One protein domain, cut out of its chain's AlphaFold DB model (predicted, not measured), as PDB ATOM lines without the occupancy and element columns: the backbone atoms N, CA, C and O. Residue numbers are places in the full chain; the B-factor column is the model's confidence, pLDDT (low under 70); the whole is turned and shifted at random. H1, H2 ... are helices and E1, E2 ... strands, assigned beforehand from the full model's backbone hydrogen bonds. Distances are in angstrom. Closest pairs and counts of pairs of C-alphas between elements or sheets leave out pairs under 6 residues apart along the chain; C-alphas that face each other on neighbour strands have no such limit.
ATOM      1  N   LYS A 546      66.191  97.536 145.856       78.94
ATOM      2  CA  LYS A 546      67.324  98.482 145.733       78.94
ATOM      3  C   LYS A 546      67.092  99.806 146.475       78.94
ATOM      4  O   LYS A 546      68.019 100.325 147.091       78.94
ATOM      5  N   TYR A 547      65.879 100.360 146.414       83.88
ATOM      6  CA  TYR A 547      65.513 101.578 147.144       83.88
ATOM      7  C   TYR A 547      65.379 101.306 148.641       83.88
ATOM      8  O   TYR A 547      65.832 102.124 149.439       83.88
ATOM      9  N   TRP A 548      64.850 100.136 149.013       86.88
ATOM     10  CA  TRP A 548      64.803  99.689 150.403       86.88
ATOM     11  C   TRP A 548      66.211  99.639 151.023       86.88
ATOM     12  O   TRP A 548      66.472 100.339 152.000       86.88
ATOM     13  N   TYR A 549      67.161  98.941 150.382       89.44
ATOM     14  CA  TYR A 549      68.559  98.895 150.833       89.44
ATOM     15  C   TYR A 549      69.222 100.279 150.861       89.44
ATOM     16  O   TYR A 549      69.900 100.605 151.832       89.44
ATOM     17  N   LYS A 550      69.003 101.140 149.856       89.81
ATOM     18  CA  LYS A 550      69.555 102.509 149.868       89.81
ATOM     19  C   LYS A 550      68.973 103.377 150.991       89.81
ATOM     20  O   LYS A 550      69.711 104.162 151.581       89.81
ATOM     21  N   SER A 551      67.692 103.221 151.331       91.06
ATOM     22  CA  SER A 551      67.081 103.917 152.472       91.06
ATOM     23  C   SER A 551      67.623 103.395 153.808       91.06
ATOM     24  O   SER A 551      67.977 104.192 154.676       91.06
ATOM     25  N   MET A 552      67.779 102.071 153.941       93.12
ATOM     26  CA  MET A 552      68.410 101.423 155.096       93.12
ATOM     27  C   MET A 552      69.854 101.910 155.300       93.12
ATOM     28  O   MET A 552      70.216 102.292 156.410       93.12
ATOM     29  N   LEU A 553      70.669 101.952 154.240       93.62
ATOM     30  CA  LEU A 553      72.061 102.413 154.308       93.62
ATOM     31  C   LEU A 553      72.173 103.912 154.605       93.62
ATOM     32  O   LEU A 553      73.029 104.301 155.394       93.62
ATOM     33  N   ARG A 554      71.276 104.746 154.059       93.38
ATOM     34  CA  ARG A 554      71.154 106.156 154.461       93.38
ATOM     35  C   ARG A 554      70.869 106.275 155.962       93.38
ATOM     36  O   ARG A 554      71.588 106.994 156.646       93.38
ATOM     37  N   LYS A 555      69.889 105.530 156.493       92.00
ATOM     38  CA  LYS A 555      69.577 105.564 157.932       92.00
ATOM     39  C   LYS A 555      70.733 105.037 158.788       92.00
ATOM     40  O   LYS A 555      70.970 105.559 159.871       92.00
ATOM     41  N   ALA A 556      71.471 104.042 158.302       93.75
ATOM     42  CA  ALA A 556      72.661 103.531 158.972       93.75
ATOM     43  C   ALA A 556      73.821 104.549 158.981       93.75
ATOM     44  O   ALA A 556      74.583 104.568 159.943       93.75
ATOM     45  N   ALA A 557      73.932 105.417 157.971       92.94
ATOM     46  CA  ALA A 557      74.882 106.532 157.967       92.94
ATOM     47  C   ALA A 557      74.446 107.677 158.903       92.94
ATOM     48  O   ALA A 557      75.271 108.215 159.628       92.94
ATOM     49  N   GLU A 558      73.148 108.001 158.968       93.31
ATOM     50  CA  GLU A 558      72.601 108.938 159.972       93.31
ATOM     51  C   GLU A 558      72.765 108.447 161.424       93.31
ATOM     52  O   GLU A 558      72.783 109.253 162.350       93.31
ATOM     53  N   ASP A 559      72.818 107.127 161.630       90.62
ATOM     54  CA  ASP A 559      73.023 106.473 162.929       90.62
ATOM     55  C   ASP A 559      74.531 106.247 163.250       90.62
ATOM     56  O   ASP A 559      74.834 105.497 164.179       90.62
ATOM     57  N   ASP A 560      75.466 106.828 162.477       90.50
ATOM     58  CA  ASP A 560      76.936 106.642 162.567       90.50
ATOM     59  C   ASP A 560      77.414 105.163 162.501       90.50
ATOM     60  O   ASP A 560      78.489 104.807 162.985       90.50
ATOM     61  N   VAL A 561      76.629 104.270 161.882       91.56
ATOM     62  CA  VAL A 561      76.962 102.838 161.687       91.56
ATOM     63  C   VAL A 561      77.686 102.588 160.359       91.56
ATOM     64  O   VAL A 561      78.514 101.683 160.260       91.56
ATOM     65  N   VAL A 562      77.364 103.365 159.324       92.88
ATOM     66  CA  VAL A 562      77.969 103.271 157.986       92.88
ATOM     67  C   VAL A 562      78.741 104.552 157.705       92.88
ATOM     68  O   VAL A 562      78.156 105.627 157.641       92.88
ATOM     69  N   VAL A 563      80.051 104.426 157.496       89.25
ATOM     70  CA  VAL A 563      80.939 105.553 157.176       89.25
ATOM     71  C   VAL A 563      80.691 106.063 155.757       89.25
ATOM     72  O   VAL A 563      80.685 107.268 155.521       89.25
ATOM     73  N   ASP A 564      80.519 105.146 154.804       87.44
ATOM     74  CA  ASP A 564      80.337 105.450 153.383       87.44
ATOM     75  C   ASP A 564      79.754 104.233 152.634       87.44
ATOM     76  O   ASP A 564      79.849 103.096 153.102       87.44
ATOM     77  N   ASN A 565      79.170 104.443 151.453       90.75
ATOM     78  CA  ASN A 565      78.760 103.359 150.560       90.75
ATOM     79  C   ASN A 565      79.036 103.688 149.085       90.75
ATOM     80  O   ASN A 565      78.898 104.817 148.625       90.75
ATOM     81  N   THR A 566      79.425 102.665 148.332       90.62
ATOM     82  CA  THR A 566      79.715 102.730 146.895       90.62
ATOM     83  C   THR A 566      79.204 101.455 146.216       90.62
ATOM     84  O   THR A 566      78.437 100.694 146.806       90.62
ATOM     85  N   ASN A 567      79.614 101.193 144.977       90.56
ATOM     86  CA  ASN A 567      79.373  99.914 144.318       90.56
ATOM     87  C   ASN A 567      80.653  99.290 143.750       90.56
ATOM     88  O   ASN A 567      81.645  99.982 143.509       90.56
ATOM     89  N   LEU A 568      80.609  97.973 143.527       90.19
ATOM     90  CA  LEU A 568      81.711  97.152 143.011       90.19
ATOM     91  C   LEU A 568      82.333  97.741 141.733       90.19
ATOM     92  O   LEU A 568      83.556  97.811 141.619       90.19
ATOM     93  N   TYR A 569      81.507  98.252 140.812       89.81
ATOM     94  CA  TYR A 569      81.993  98.893 139.590       89.81
ATOM     95  C   TYR A 569      82.796 100.169 139.883       89.81
ATOM     96  O   TYR A 569      83.935 100.315 139.442       89.81
ATOM     97  N   ASN A 570      82.227 101.090 140.663       87.88
ATOM     98  CA  ASN A 570      82.878 102.348 141.024       87.88
ATOM     99  C   ASN A 570      84.151 102.134 141.874       87.88
ATOM    100  O   ASN A 570      85.032 102.986 141.851       87.88
ATOM    101  N   GLN A 571      84.250 101.028 142.623       84.06
ATOM    102  CA  GLN A 571      85.381 100.720 143.508       84.06
ATOM    103  C   GLN A 571      86.549  99.996 142.809       84.06
ATOM    104  O   GLN A 571      87.693 100.183 143.220       84.06
ATOM    105  N   PHE A 572      86.277  99.176 141.783       84.12
ATOM    106  CA  PHE A 572      87.284  98.314 141.137       84.12
ATOM    107  C   PHE A 572      87.419  98.490 139.613       84.12
ATOM    108  O   PHE A 572      88.347  97.947 139.025       84.12
ATOM    109  N   PHE A 573      86.533  99.234 138.946       83.25
ATOM    110  CA  PHE A 573      86.542  99.373 137.479       83.25
ATOM    111  C   PHE A 573      86.598 100.837 137.004       83.25
ATOM    112  O   PHE A 573      86.793 101.093 135.817       83.25
ATOM    113  N   VAL A 574      86.478 101.808 137.917       79.19
ATOM    114  CA  VAL A 574      86.703 103.237 137.644       79.19
ATOM    115  C   VAL A 574      88.122 103.620 138.095       79.19
ATOM    116  O   VAL A 574      88.419 103.493 139.280       79.19
ATOM    117  N   PRO A 575      89.009 104.113 137.204       64.12
ATOM    118  CA  PRO A 575      90.389 104.431 137.581       64.12
ATOM    119  C   PRO A 575      90.497 105.634 138.534       64.12
ATOM    120  O   PRO A 575      90.271 106.785 138.145       64.12
ATOM    121  N   THR A 576      90.893 105.384 139.783       58.34
ATOM    122  CA  THR A 576      91.204 106.432 140.767       58.34
ATOM    123  C   THR A 576      92.479 107.174 140.357       58.34
ATOM    124  O   THR A 576      93.522 106.558 140.157       58.34
ATOM    125  N   ARG A 577      92.438 108.514 140.277       51.00
ATOM    126  CA  ARG A 577      93.515 109.363 139.707       51.00
ATOM    127  C   ARG A 577      94.901 109.285 140.384       51.00
ATOM    128  O   ARG A 577      95.809 109.980 139.937       51.00
ATOM    129  N   GLN A 578      95.060 108.531 141.472       52.09
ATOM    130  CA  GLN A 578      96.270 108.516 142.308       52.09
ATOM    131  C   GLN A 578      96.743 107.104 142.712       52.09
ATOM    132  O   GLN A 578      97.658 106.994 143.522       52.09
ATOM    133  N   GLY A 579      96.167 106.031 142.151       47.53
ATOM    134  CA  GLY A 579      96.534 104.649 142.490       47.53
ATOM    135  C   GLY A 579      97.013 103.827 141.291       47.53
ATOM    136  O   GLY A 579      96.193 103.261 140.578       47.53
ATOM    137  N   ASN A 580      98.330 103.663 141.125       46.47
ATOM    138  CA  ASN A 580      98.936 102.799 140.090       46.47
ATOM    139  C   ASN A 580      98.768 101.282 140.357       46.47
ATOM    140  O   ASN A 580      99.411 100.457 139.714       46.47
ATOM    141  N   THR A 581      97.956 100.870 141.335       53.69
ATOM    142  CA  THR A 581      97.844  99.452 141.697       53.69
ATOM    143  C   THR A 581      97.066  98.689 140.626       53.69
ATOM    144  O   THR A 581      95.871  98.948 140.462       53.69
ATOM    145  N   LYS A 582      97.700  97.718 139.949       58.41
ATOM    146  CA  LYS A 582      97.014  96.811 139.011       58.41
ATOM    147  C   LYS A 582      95.750  96.247 139.668       58.41
ATOM    148  O   LYS A 582      95.791  95.764 140.807       58.41
ATOM    149  N   ILE A 583      94.628  96.311 138.955       64.19
ATOM    150  CA  ILE A 583      93.380  95.696 139.402       64.19
ATOM    151  C   ILE A 583      93.264  94.338 138.717       64.19
ATOM    152  O   ILE A 583      93.215  94.247 137.492       64.19
ATOM    153  N   THR A 584      93.295  93.289 139.531       72.06
ATOM    154  CA  THR A 584      93.247  91.885 139.121       72.06
ATOM    155  C   THR A 584      92.002  91.235 139.714       72.06
ATOM    156  O   THR A 584      91.490  91.706 140.735       72.06
ATOM    157  N   ALA A 585      91.532  90.134 139.127       77.12
ATOM    158  CA  ALA A 585      90.358  89.416 139.636       77.12
ATOM    159  C   ALA A 585      90.534  88.972 141.105       77.12
ATOM    160  O   ALA A 585      89.593  89.020 141.889       77.12
ATOM    161  N   ALA A 586      91.770  88.658 141.510       79.50
ATOM    162  CA  ALA A 586      92.146  88.284 142.877       79.50
ATOM    163  C   ALA A 586      92.021  89.414 143.931       79.50
ATOM    164  O   ALA A 586      92.374  89.202 145.087       79.50
ATOM    165  N   ARG A 587      91.564  90.618 143.551       78.94
ATOM    166  CA  ARG A 587      91.275  91.731 144.477       78.94
ATOM    167  C   ARG A 587      89.779  91.970 144.703       78.94
ATOM    168  O   ARG A 587      89.438  92.847 145.493       78.94
ATOM    169  N   LEU A 588      88.899  91.236 144.020       85.00
ATOM    170  CA  LEU A 588      87.452  91.335 144.220       85.00
ATOM    171  C   LEU A 588      87.024  90.425 145.390       85.00
ATOM    172  O   LEU A 588      87.513  89.298 145.474       85.00
ATOM    173  N   PRO A 589      86.121  90.870 146.288       87.25
ATOM    174  CA  PRO A 589      85.624  90.037 147.384       87.25
ATOM    175  C   PRO A 589      84.854  88.818 146.859       87.25
ATOM    176  O   PRO A 589      83.781  88.966 146.276       87.25
ATOM    177  N   TYR A 590      85.415  87.621 147.036       86.81
ATOM    178  CA  TYR A 590      84.789  86.370 146.612       86.81
ATOM    179  C   TYR A 590      83.818  85.868 147.683       86.81
ATOM    180  O   TYR A 590      84.214  85.657 148.830       86.81
ATOM    181  N   PHE A 591      82.571  85.635 147.282       87.31
ATOM    182  CA  PHE A 591      81.533  85.022 148.102       87.31
ATOM    183  C   PHE A 591      80.894  83.866 147.330       87.31
ATOM    184  O   PHE A 591      80.788  83.913 146.099       87.31
ATOM    185  N   ASP A 592      80.475  82.831 148.054       82.38
ATOM    186  CA  ASP A 592      79.759  81.706 147.459       82.38
ATOM    187  C   ASP A 592      78.362  82.138 146.975       82.38
ATOM    188  O   ASP A 592      77.726  83.016 147.562       82.38
ATOM    189  N   GLY A 593      77.911  81.563 145.860       83.25
ATOM    190  CA  GLY A 593      76.653  81.916 145.198       83.25
ATOM    191  C   GLY A 593      76.561  83.337 144.610       83.25
ATOM    192  O   GLY A 593      75.490  83.707 144.124       83.25
ATOM    193  N   ASP A 594      77.629  84.146 144.627       89.56
ATOM    194  CA  ASP A 594      77.608  85.496 144.046       89.56
ATOM    195  C   ASP A 594      77.486  85.451 142.504       89.56
ATOM    196  O   ASP A 594      77.975  84.561 141.799       89.56
ATOM    197  N   TYR A 595      76.814  86.460 141.957       90.75
ATOM    198  CA  TYR A 595      76.696  86.669 140.521       90.75
ATOM    199  C   TYR A 595      78.053  86.973 139.878       90.75
ATOM    200  O   TYR A 595      78.305  86.518 138.760       90.75
ATOM    201  N   TRP A 596      78.922  87.766 140.524       88.94
ATOM    202  CA  TRP A 596      80.140  88.238 139.848       88.94
ATOM    203  C   TRP A 596      81.166  87.117 139.640       88.94
ATOM    204  O   TRP A 596      81.788  87.070 138.578       88.94
ATOM    205  N   SER A 597      81.307  86.198 140.601       89.94
ATOM    206  CA  SER A 597      82.175  85.016 140.503       89.94
ATOM    207  C   SER A 597      81.683  84.084 139.394       89.94
ATOM    208  O   SER A 597      82.424  83.798 138.453       89.94
ATOM    209  N   THR A 598      80.387  83.757 139.404       90.50
ATOM    210  CA  THR A 598      79.718  82.973 138.353       90.50
ATOM    211  C   THR A 598      79.882  83.609 136.957       90.50
ATOM    212  O   THR A 598      80.124  82.927 135.955       90.50
ATOM    213  N   ALA A 599      79.790  84.941 136.861       90.81
ATOM    214  CA  ALA A 599      80.029  85.674 135.619       90.81
ATOM    215  C   ALA A 599      81.503  85.605 135.176       90.81
ATOM    216  O   ALA A 599      81.768  85.408 133.987       90.81
ATOM    217  N   ALA A 600      82.455  85.725 136.107       90.19
ATOM    218  CA  ALA A 600      83.885  85.617 135.833       90.19
ATOM    219  C   ALA A 600      84.268  84.219 135.316       90.19
ATOM    220  O   ALA A 600      84.961  84.122 134.305       90.19
ATOM    221  N   GLU A 601      83.750  83.146 135.915       89.69
ATOM    222  CA  GLU A 601      83.936  81.765 135.437       89.69
ATOM    223  C   GLU A 601      83.383  81.567 134.020       89.69
ATOM    224  O   GLU A 601      84.067  81.047 133.135       89.69
ATOM    225  N   SER A 602      82.171  82.072 133.759       90.50
ATOM    226  CA  SER A 602      81.568  82.044 132.422       90.50
ATOM    227  C   SER A 602      82.397  82.812 131.381       90.50
ATOM    228  O   SER A 602      82.382  82.463 130.199       90.50
ATOM    229  N   ILE A 603      83.111  83.861 131.795       89.75
ATOM    230  CA  ILE A 603      84.021  84.641 130.948       89.75
ATOM    231  C   ILE A 603      85.342  83.895 130.714       89.75
ATOM    232  O   ILE A 603      85.815  83.877 129.577       89.75
ATOM    233  N   ILE A 604      85.914  83.261 131.744       89.56
ATOM    234  CA  ILE A 604      87.142  82.454 131.654       89.56
ATOM    235  C   ILE A 604      86.946  81.310 130.655       89.56
ATOM    236  O   ILE A 604      87.701  81.218 129.689       89.56
ATOM    237  N   LYS A 605      85.871  80.525 130.803       89.88
ATOM    238  CA  LYS A 605      85.566  79.411 129.895       89.88
ATOM    239  C   LYS A 605      85.444  79.861 128.430       89.88
ATOM    240  O   LYS A 605      86.035  79.252 127.542       89.88
ATOM    241  N   LYS A 606      84.754  80.980 128.173       88.12
ATOM    242  CA  LYS A 606      84.638  81.562 126.819       88.12
ATOM    243  C   LYS A 606      85.989  82.001 126.249       88.12
ATOM    244  O   LYS A 606      86.210  81.870 125.051       88.12
ATOM    245  N   LEU A 607      86.900  82.518 127.078       85.06
ATOM    246  CA  LEU A 607      88.252  82.887 126.639       85.06
ATOM    247  C   LEU A 607      89.091  81.657 126.254       85.06
ATOM    248  O   LEU A 607      89.880  81.737 125.320       85.06
ATOM    249  N   GLU A 608      88.894  80.519 126.918       86.31
ATOM    250  CA  GLU A 608      89.580  79.254 126.612       86.31
ATOM    251  C   GLU A 608      89.031  78.587 125.337       86.31
ATOM    252  O   GLU A 608      89.791  78.057 124.520       86.31
ATOM    253  N   GLU A 609      87.724  78.708 125.094       85.38
ATOM    254  CA  GLU A 609      87.072  78.345 123.828       85.38
ATOM    255  C   GLU A 609      87.530  79.264 122.662       85.38
ATOM    256  O   GLU A 609      87.811  78.789 121.556       85.38
ATOM    257  N   GLU A 610      87.688  80.574 122.903       79.94
ATOM    258  CA  GLU A 610      88.221  81.557 121.936       79.94
ATOM    259  C   GLU A 610      89.730  81.396 121.651       79.94
ATOM    260  O   GLU A 610      90.188  81.711 120.547       79.94
ATOM    261  N   GLU A 611      90.514  80.894 122.610       76.19
ATOM    262  CA  GLU A 611      91.912  80.492 122.404       76.19
ATOM    263  C   GLU A 611      92.006  79.230 121.544       76.19
ATOM    264  O   GLU A 611      92.726  79.218 120.545       76.19
ATOM    265  N   SER A 612      91.226  78.200 121.884       75.50
ATOM    266  CA  SER A 612      91.207  76.906 121.184       75.50
ATOM    267  C   SER A 612      90.765  77.019 119.718       75.50
ATOM    268  O   SER A 612      91.171  76.220 118.877       75.50
ATOM    269  N   SER A 613      89.960  78.036 119.398       73.44
ATOM    270  CA  SER A 613      89.508  78.370 118.038       73.44
ATOM    271  C   SER A 613      90.372  79.429 117.328       73.44
ATOM    272  O   SER A 613      90.075  79.810 116.196       73.44
ATOM    273  N   GLY A 614      91.443  79.922 117.963       60.69
ATOM    274  CA  GLY A 614      92.380  80.899 117.388       60.69
ATOM    275  C   GLY A 614      91.841  82.331 117.241       60.69
ATOM    276  O   GLY A 614      92.551  83.205 116.735       60.69
ATOM    277  N   GLY A 615      90.613  82.608 117.690       60.81
ATOM    278  CA  GLY A 615      89.928  83.890 117.487       60.81
ATOM    279  C   GLY A 615      90.468  85.056 118.324       60.81
ATOM    280  O   GLY A 615      90.286  86.219 117.941       60.81
ATOM    281  N   LEU A 616      91.165  84.766 119.432       55.09
ATOM    282  CA  LEU A 616      91.544  85.726 120.483       55.09
ATOM    283  C   LEU A 616      92.208  87.023 119.968       55.09
ATOM    284  O   LEU A 616      91.927  88.113 120.468       55.09
ATOM    285  N   ARG A 617      93.057  86.937 118.932       53.25
ATOM    286  CA  ARG A 617      93.796  88.097 118.387       53.25
ATOM    287  C   ARG A 617      92.902  89.183 117.772       53.25
ATOM    288  O   ARG A 617      93.370  90.302 117.588       53.25
ATOM    289  N   SER A 618      91.641  88.880 117.464       51.25
ATOM    290  CA  SER A 618      90.706  89.815 116.815       51.25
ATOM    291  C   SER A 618      90.012  90.803 117.765       51.25
ATOM    292  O   SER A 618      89.406  91.765 117.296       51.25
ATOM    293  N   ARG A 619      90.080  90.583 119.089       56.84
ATOM    294  CA  ARG A 619      89.304  91.330 120.104       56.84
ATOM    295  C   ARG A 619      90.138  91.830 121.290       56.84
ATOM    296  O   ARG A 619      89.604  92.048 122.375       56.84
ATOM    297  N   LEU A 620      91.447  92.004 121.103       60.56
ATOM    298  CA  LEU A 620      92.317  92.554 122.145       60.56
ATOM    299  C   LEU A 620      91.919  94.012 122.478       60.56
ATOM    300  O   LEU A 620      91.706  94.801 121.553       60.56
ATOM    301  N   PRO A 621      91.829  94.397 123.768       61.66
ATOM    302  CA  PRO A 621      91.527  95.768 124.173       61.66
ATOM    303  C   PRO A 621      92.521  96.779 123.603       61.66
ATOM    304  O   PRO A 621      93.710  96.505 123.432       61.66
ATOM    305  N   THR A 622      92.043  97.999 123.353       63.91
ATOM    306  CA  THR A 622      92.901  99.061 122.819       63.91
ATOM    307  C   THR A 622      94.012  99.425 123.809       63.91
ATOM    308  O   THR A 622      93.815  99.396 125.025       63.91
ATOM    309  N   LYS A 623      95.163  99.889 123.299       61.00
ATOM    310  CA  LYS A 623      96.290 100.373 124.124       61.00
ATOM    311  C   LYS A 623      95.871 101.466 125.127       61.00
ATOM    312  O   LYS A 623      96.448 101.550 126.202       61.00
ATOM    313  N   ARG A 624      94.816 102.245 124.831       59.12
ATOM    314  CA  ARG A 624      94.211 103.220 125.765       59.12
ATOM    315  C   ARG A 624      93.426 102.552 126.899       59.12
ATOM    316  O   ARG A 624      93.557 102.976 128.040       59.12
ATOM    317  N   THR A 625      92.651 101.510 126.596       61.69
ATOM    318  CA  THR A 625      91.919 100.705 127.592       61.69
ATOM    319  C   THR A 625      92.894 100.028 128.558       61.69
ATOM    320  O   THR A 625      92.723 100.119 129.767       61.69
ATOM    321  N   LEU A 626      93.965  99.430 128.028       62.97
ATOM    322  CA  LEU A 626      95.004  98.760 128.816       62.97
ATOM    323  C   LEU A 626      95.715  99.721 129.786       62.97
ATOM    324  O   LEU A 626      95.869  99.403 130.963       62.97
ATOM    325  N   ILE A 627      96.072 100.924 129.323       63.62
ATOM    326  CA  ILE A 627      96.655 101.975 130.176       63.62
ATOM    327  C   ILE A 627      95.659 102.430 131.256       63.62
ATOM    328  O   ILE A 627      96.049 102.605 132.408       63.62
ATOM    329  N   ALA A 628      94.368 102.566 130.931       57.09
ATOM    330  CA  ALA A 628      93.336 102.918 131.912       57.09
ATOM    331  C   ALA A 628      93.139 101.845 133.004       57.09
ATOM    332  O   ALA A 628      92.736 102.182 134.113       57.09
ATOM    333  N   MET A 629      93.469 100.579 132.725       59.03
ATOM    334  CA  MET A 629      93.467  99.472 133.696       59.03
ATOM    335  C   MET A 629      94.776  99.361 134.512       59.03
ATOM    336  O   MET A 629      94.956  98.398 135.257       59.03
ATOM    337  N   GLY A 630      95.694 100.328 134.385       55.53
ATOM    338  CA  GLY A 630      96.942 100.379 135.157       55.53
ATOM    339  C   GLY A 630      98.068  99.488 134.624       55.53
ATOM    340  O   GLY A 630      98.924  99.064 135.396       55.53
ATOM    341  N   LEU A 631      98.081  99.166 133.325       57.88
ATOM    342  CA  LEU A 631      99.153  98.371 132.712       57.88
ATOM    343  C   LEU A 631     100.261  99.259 132.141       57.88
ATOM    344  O   LEU A 631     100.083  99.916 131.115       57.88
ATOM    345  N   GLU A 632     101.434  99.196 132.766       55.84
ATOM    346  CA  GLU A 632     102.657  99.868 132.303       55.84
ATOM    347  C   GLU A 632     103.184  99.273 130.982       55.84
ATOM    348  O   GLU A 632     103.718  99.995 130.142       55.84
ATOM    349  N   ASN A 633     102.972  97.969 130.760       58.06
ATOM    350  CA  ASN A 633     103.340  97.247 129.538       58.06
ATOM    351  C   ASN A 633     102.091  96.662 128.846       58.06
ATOM    352  O   ASN A 633     101.730  95.509 129.095       58.06
ATOM    353  N   PRO A 634     101.416  97.417 127.959       54.47
ATOM    354  CA  PRO A 634     100.184  96.975 127.295       54.47
ATOM    355  C   PRO A 634     100.400  95.870 126.249       54.47
ATOM    356  O   PRO A 634      99.435  95.291 125.764       54.47
ATOM    357  N   ASP A 635     101.649  95.556 125.906       52.03
ATOM    358  CA  ASP A 635     101.970  94.518 124.924       52.03
ATOM    359  C   ASP A 635     102.004  93.101 125.566       52.03
ATOM    360  O   ASP A 635     102.150  92.102 124.865       52.03
ATOM    361  N   VAL A 636     101.784  92.995 126.893       54.66
ATOM    362  CA  VAL A 636     101.618  91.737 127.657       54.66
ATOM    363  C   VAL A 636     100.205  91.658 128.261       54.66
ATOM    364  O   VAL A 636      99.984  91.880 129.453       54.66
ATOM    365  N   VAL A 637      99.213  91.337 127.426       58.22
ATOM    366  CA  VAL A 637      97.813  91.180 127.858       58.22
ATOM    367  C   VAL A 637      97.615  89.822 128.549       58.22
ATOM    368  O   VAL A 637      97.368  88.808 127.905       58.22
ATOM    369  N   THR A 638      97.724  89.791 129.880       69.06
ATOM    370  CA  THR A 638      97.440  88.592 130.699       69.06
ATOM    371  C   THR A 638      95.943  88.247 130.709       69.06
ATOM    372  O   THR A 638      95.139  89.174 130.784       69.06
ATOM    373  N   LYS A 639      95.555  86.956 130.746       74.25
ATOM    374  CA  LYS A 639      94.139  86.498 130.802       74.25
ATOM    375  C   LYS A 639      93.273  87.274 131.807       74.25
ATOM    376  O   LYS A 639      92.202  87.748 131.451       74.25
ATOM    377  N   ASP A 640      93.794  87.477 133.015       76.88
ATOM    378  CA  ASP A 640      93.252  88.319 134.100       76.88
ATOM    379  C   ASP A 640      92.708  89.689 133.629       76.88
ATOM    380  O   ASP A 640      91.635  90.112 134.046       76.88
ATOM    381  N   VAL A 641      93.379  90.345 132.680       76.88
ATOM    382  CA  VAL A 641      92.969  91.646 132.121       76.88
ATOM    383  C   VAL A 641      91.768  91.504 131.181       76.88
ATOM    384  O   VAL A 641      90.866  92.335 131.218       76.88
ATOM    385  N   LEU A 642      91.718  90.444 130.368       80.12
ATOM    386  CA  LEU A 642      90.573  90.159 129.491       80.12
ATOM    387  C   LEU A 642      89.335  89.757 130.303       80.12
ATOM    388  O   LEU A 642      88.223  90.164 129.965       80.12
ATOM    389  N   VAL A 643      89.536  89.006 131.394       85.94
ATOM    390  CA  VAL A 643      88.484  88.683 132.366       85.94
ATOM    391  C   VAL A 643      87.961  89.965 133.009       85.94
ATOM    392  O   VAL A 643      86.773  90.247 132.899       85.94
ATOM    393  N   MET A 644      88.839  90.789 133.593       85.88
ATOM    394  CA  MET A 644      88.451  92.046 134.242       85.88
ATOM    395  C   MET A 644      87.772  93.036 133.285       85.88
ATOM    396  O   MET A 644      86.806  93.687 133.676       85.88
ATOM    397  N   GLN A 645      88.197  93.126 132.021       83.75
ATOM    398  CA  GLN A 645      87.514  93.960 131.027       83.75
ATOM    399  C   GLN A 645      86.072  93.475 130.785       83.75
ATOM    400  O   GLN A 645      85.123  94.237 130.981       83.75
ATOM    401  N   ARG A 646      85.896  92.202 130.401       87.69
ATOM    402  CA  ARG A 646      84.578  91.621 130.081       87.69
ATOM    403  C   ARG A 646      83.647  91.596 131.299       87.69
ATOM    404  O   ARG A 646      82.439  91.792 131.162       87.69
ATOM    405  N   LEU A 647      84.203  91.393 132.494       90.56
ATOM    406  CA  LEU A 647      83.475  91.430 133.763       90.56
ATOM    407  C   LEU A 647      82.984  92.852 134.066       90.56
ATOM    408  O   LEU A 647      81.819  93.036 134.411       90.56
ATOM    409  N   GLY A 648      83.826  93.866 133.846       89.25
ATOM    410  CA  GLY A 648      83.445  95.274 133.972       89.25
ATOM    411  C   GLY A 648      82.336  95.678 132.999       89.25
ATOM    412  O   GLY A 648      81.362  96.303 133.409       89.25
ATOM    413  N   GLU A 649      82.438  95.279 131.728       89.06
ATOM    414  CA  GLU A 649      81.401  95.504 130.706       89.06
ATOM    415  C   GLU A 649      80.062  94.833 131.079       89.06
ATOM    416  O   GLU A 649      78.991  95.424 130.904       89.06
ATOM    417  N   THR A 650      80.124  93.632 131.664       90.81
ATOM    418  CA  THR A 650      78.953  92.883 132.152       90.81
ATOM    419  C   THR A 650      78.297  93.573 133.356       90.81
ATOM    420  O   THR A 650      77.085  93.783 133.366       90.81
ATOM    421  N   ILE A 651      79.089  93.979 134.356       91.06
ATOM    422  CA  ILE A 651      78.597  94.562 135.616       91.06
ATOM    423  C   ILE A 651      78.161  96.027 135.457       91.06
ATOM    424  O   ILE A 651      77.269  96.470 136.176       91.06
ATOM    425  N   LEU A 652      78.726  96.795 134.515       90.69
ATOM    426  CA  LEU A 652      78.425  98.226 134.323       90.69
ATOM    427  C   LEU A 652      76.915  98.528 134.267       90.69
ATOM    428  O   LEU A 652      76.445  99.465 134.915       90.69
ATOM    429  N   HIS A 653      76.160  97.714 133.528       87.81
ATOM    430  CA  HIS A 653      74.717  97.874 133.317       87.81
ATOM    431  C   HIS A 653      73.885  97.610 134.585       87.81
ATOM    432  O   HIS A 653      72.795  98.157 134.743       87.81
ATOM    433  N   SER A 654      74.404  96.792 135.501       89.19
ATOM    434  CA  SER A 654      73.738  96.335 136.724       89.19
ATOM    435  C   SER A 654      74.430  96.819 138.006       89.19
ATOM    436  O   SER A 654      74.048  96.402 139.098       89.19
ATOM    437  N   LYS A 655      75.408  97.733 137.904       88.94
ATOM    438  CA  LYS A 655      76.335  98.104 138.991       88.94
ATOM    439  C   LYS A 655      75.673  98.508 140.309       88.94
ATOM    440  O   LYS A 655      76.204  98.220 141.374       88.94
ATOM    441  N   GLU A 656      74.495  99.122 140.244       88.50
ATOM    442  CA  GLU A 656      73.705  99.558 141.405       88.50
ATOM    443  C   GLU A 656      73.121  98.389 142.230       88.50
ATOM    444  O   GLU A 656      72.509  98.626 143.271       88.50
ATOM    445  N   ASN A 657      73.298  97.143 141.777       89.75
ATOM    446  CA  ASN A 657      72.990  95.925 142.528       89.75
ATOM    447  C   ASN A 657      74.119  95.543 143.508       89.75
ATOM    448  O   ASN A 657      73.847  94.930 144.534       89.75
ATOM    449  N   PHE A 658      75.373  95.891 143.199       90.56
ATOM    450  CA  PHE A 658      76.569  95.395 143.892       90.56
ATOM    451  C   PHE A 658      77.070  96.417 144.913       90.56
ATOM    452  O   PHE A 658      78.065  97.106 144.679       90.56
ATOM    453  N   MET A 659      76.338  96.570 146.016       91.62
ATOM    454  CA  MET A 659      76.638  97.573 147.042       91.62
ATOM    455  C   MET A 659      77.879  97.185 147.858       91.62
ATOM    456  O   MET A 659      77.985  96.065 148.344       91.62
ATOM    457  N   ILE A 660      78.796  98.136 148.045       90.19
ATOM    458  CA  ILE A 660      79.936  98.024 148.964       90.19
ATOM    459  C   ILE A 660      79.715  99.026 150.090       90.19
ATOM    460  O   ILE A 660      79.589 100.225 149.841       90.19
ATOM    461  N   VAL A 661      79.682  98.530 151.323       91.88
ATOM    462  CA  VAL A 661      79.371  99.309 152.525       91.88
ATOM    463  C   VAL A 661      80.621  99.392 153.395       91.88
ATOM    464  O   VAL A 661      81.145  98.368 153.828       91.88
ATOM    465  N   ARG A 662      81.109 100.607 153.659       87.56
ATOM    466  CA  ARG A 662      82.238 100.845 154.562       87.56
ATOM    467  C   ARG A 662      81.721 101.036 155.983       87.56
ATOM    468  O   ARG A 662      81.107 102.053 156.295       87.56
ATOM    469  N   LEU A 663      82.004 100.062 156.845       89.38
ATOM    470  CA  LEU A 663      81.738 100.131 158.290       89.38
ATOM    471  C   LEU A 663      82.897 100.775 159.077       89.38
ATOM    472  O   LEU A 663      82.783 100.987 160.280       89.38
TER     473      LEU A 663
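Overview. This is residues 546 to 663 of the 809 residues of the protein "Histone acetyltransferase" of Cynara cardunculus var. scolymus (UniProt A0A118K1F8). An elongated, loosely built domain: in its middle the long helix H3 and H6 cross steeply, and H2 meets the last residues of H6, while a small two-stranded sheet with H1 near it makes one end and the far part of H3 with H4 makes the other. H5 touches no helix, the long stretch of residues 573 to 594 between H2 and H3 has no named element, and residues 609 to 614, of which 609 to 612 belong to H3, stick out. The printed part has 118 residues with six named helices and two named strands, in the order H1 E1 H2 H3 H4 H5 H6 E2; the class is mostly helix, and the sheet, E1 - E2, is antiparallel. It is only just loose, close to compact, with a radius of gyration of the C-alphas of 16.7 A, and it spans 55 by 33 by 21 A.

Arrangement. H1, residues 546 to 558, comes closest to E1, residues 564 to 567, with the C-alphas of Ala 557 and Asp 564 at 7.2 A. E1 and E2, residues 659 to 662, are antiparallel neighbours at 152 degrees; N 566 and O 660 are within hydrogen-bond range at 2.9 A, as are N 662 and O 564 at 2.8 A. H1 and E2 are near each other, with 6 pairs of C-alphas within 10 A. H2, residues 568 to 572, only just touches H6, residues 639 to 652, with 3 pairs of C-alphas within 8 A; the closest are those of Tyr 569 and Leu 652, 6.4 A, and H6 takes part with residues 648 to 652 alone. H3, residues 595 to 612, touches H6 with residues 596 to 604 alone, at a steep tilt of 48 degrees, opposite ways; the closest C-alphas are those of Ala 600 and Leu 647, 6.2 A. H4, residues 615 to 618, is close to H3 but not clearly touching, with the C-alphas of Glu 610 and Leu 616 at 5.5 A. H5, residues 623 to 628, touches no helix; it is only just apart from H6, the closest C-alphas being 8.1 A apart. Every O i to N i+4 pair is within hydrogen-bond range in H1, H2, H3, H5 and H6, and H4 is too short for such a pair.

Along the chain. H1 begins at C-alpha 546, (67.324, 98.482, 145.733), and is 18.4 A long. E1 is 10.7 A long and H2 6.0 A. H3 is 26.1 A long and begins at C-alpha 595, (76.696, 86.669, 140.521). H4, 6.0 A, and H5, 8.7 A, come before H6, 19.9 A. E2, 9.9 A, ends at C-alpha 662, (82.238, 100.845, 154.562).

Size, cuts and confidence. The C-alphas of Asp 559 and Gly 614 are the two farthest apart, 55.7 A. The printed part has no cut. The link from H2 to H3, with 22 residues, is long. Mean pLDDT of the printed part is 78.6; residues 575 to 583 and 614 to 638 are under 70.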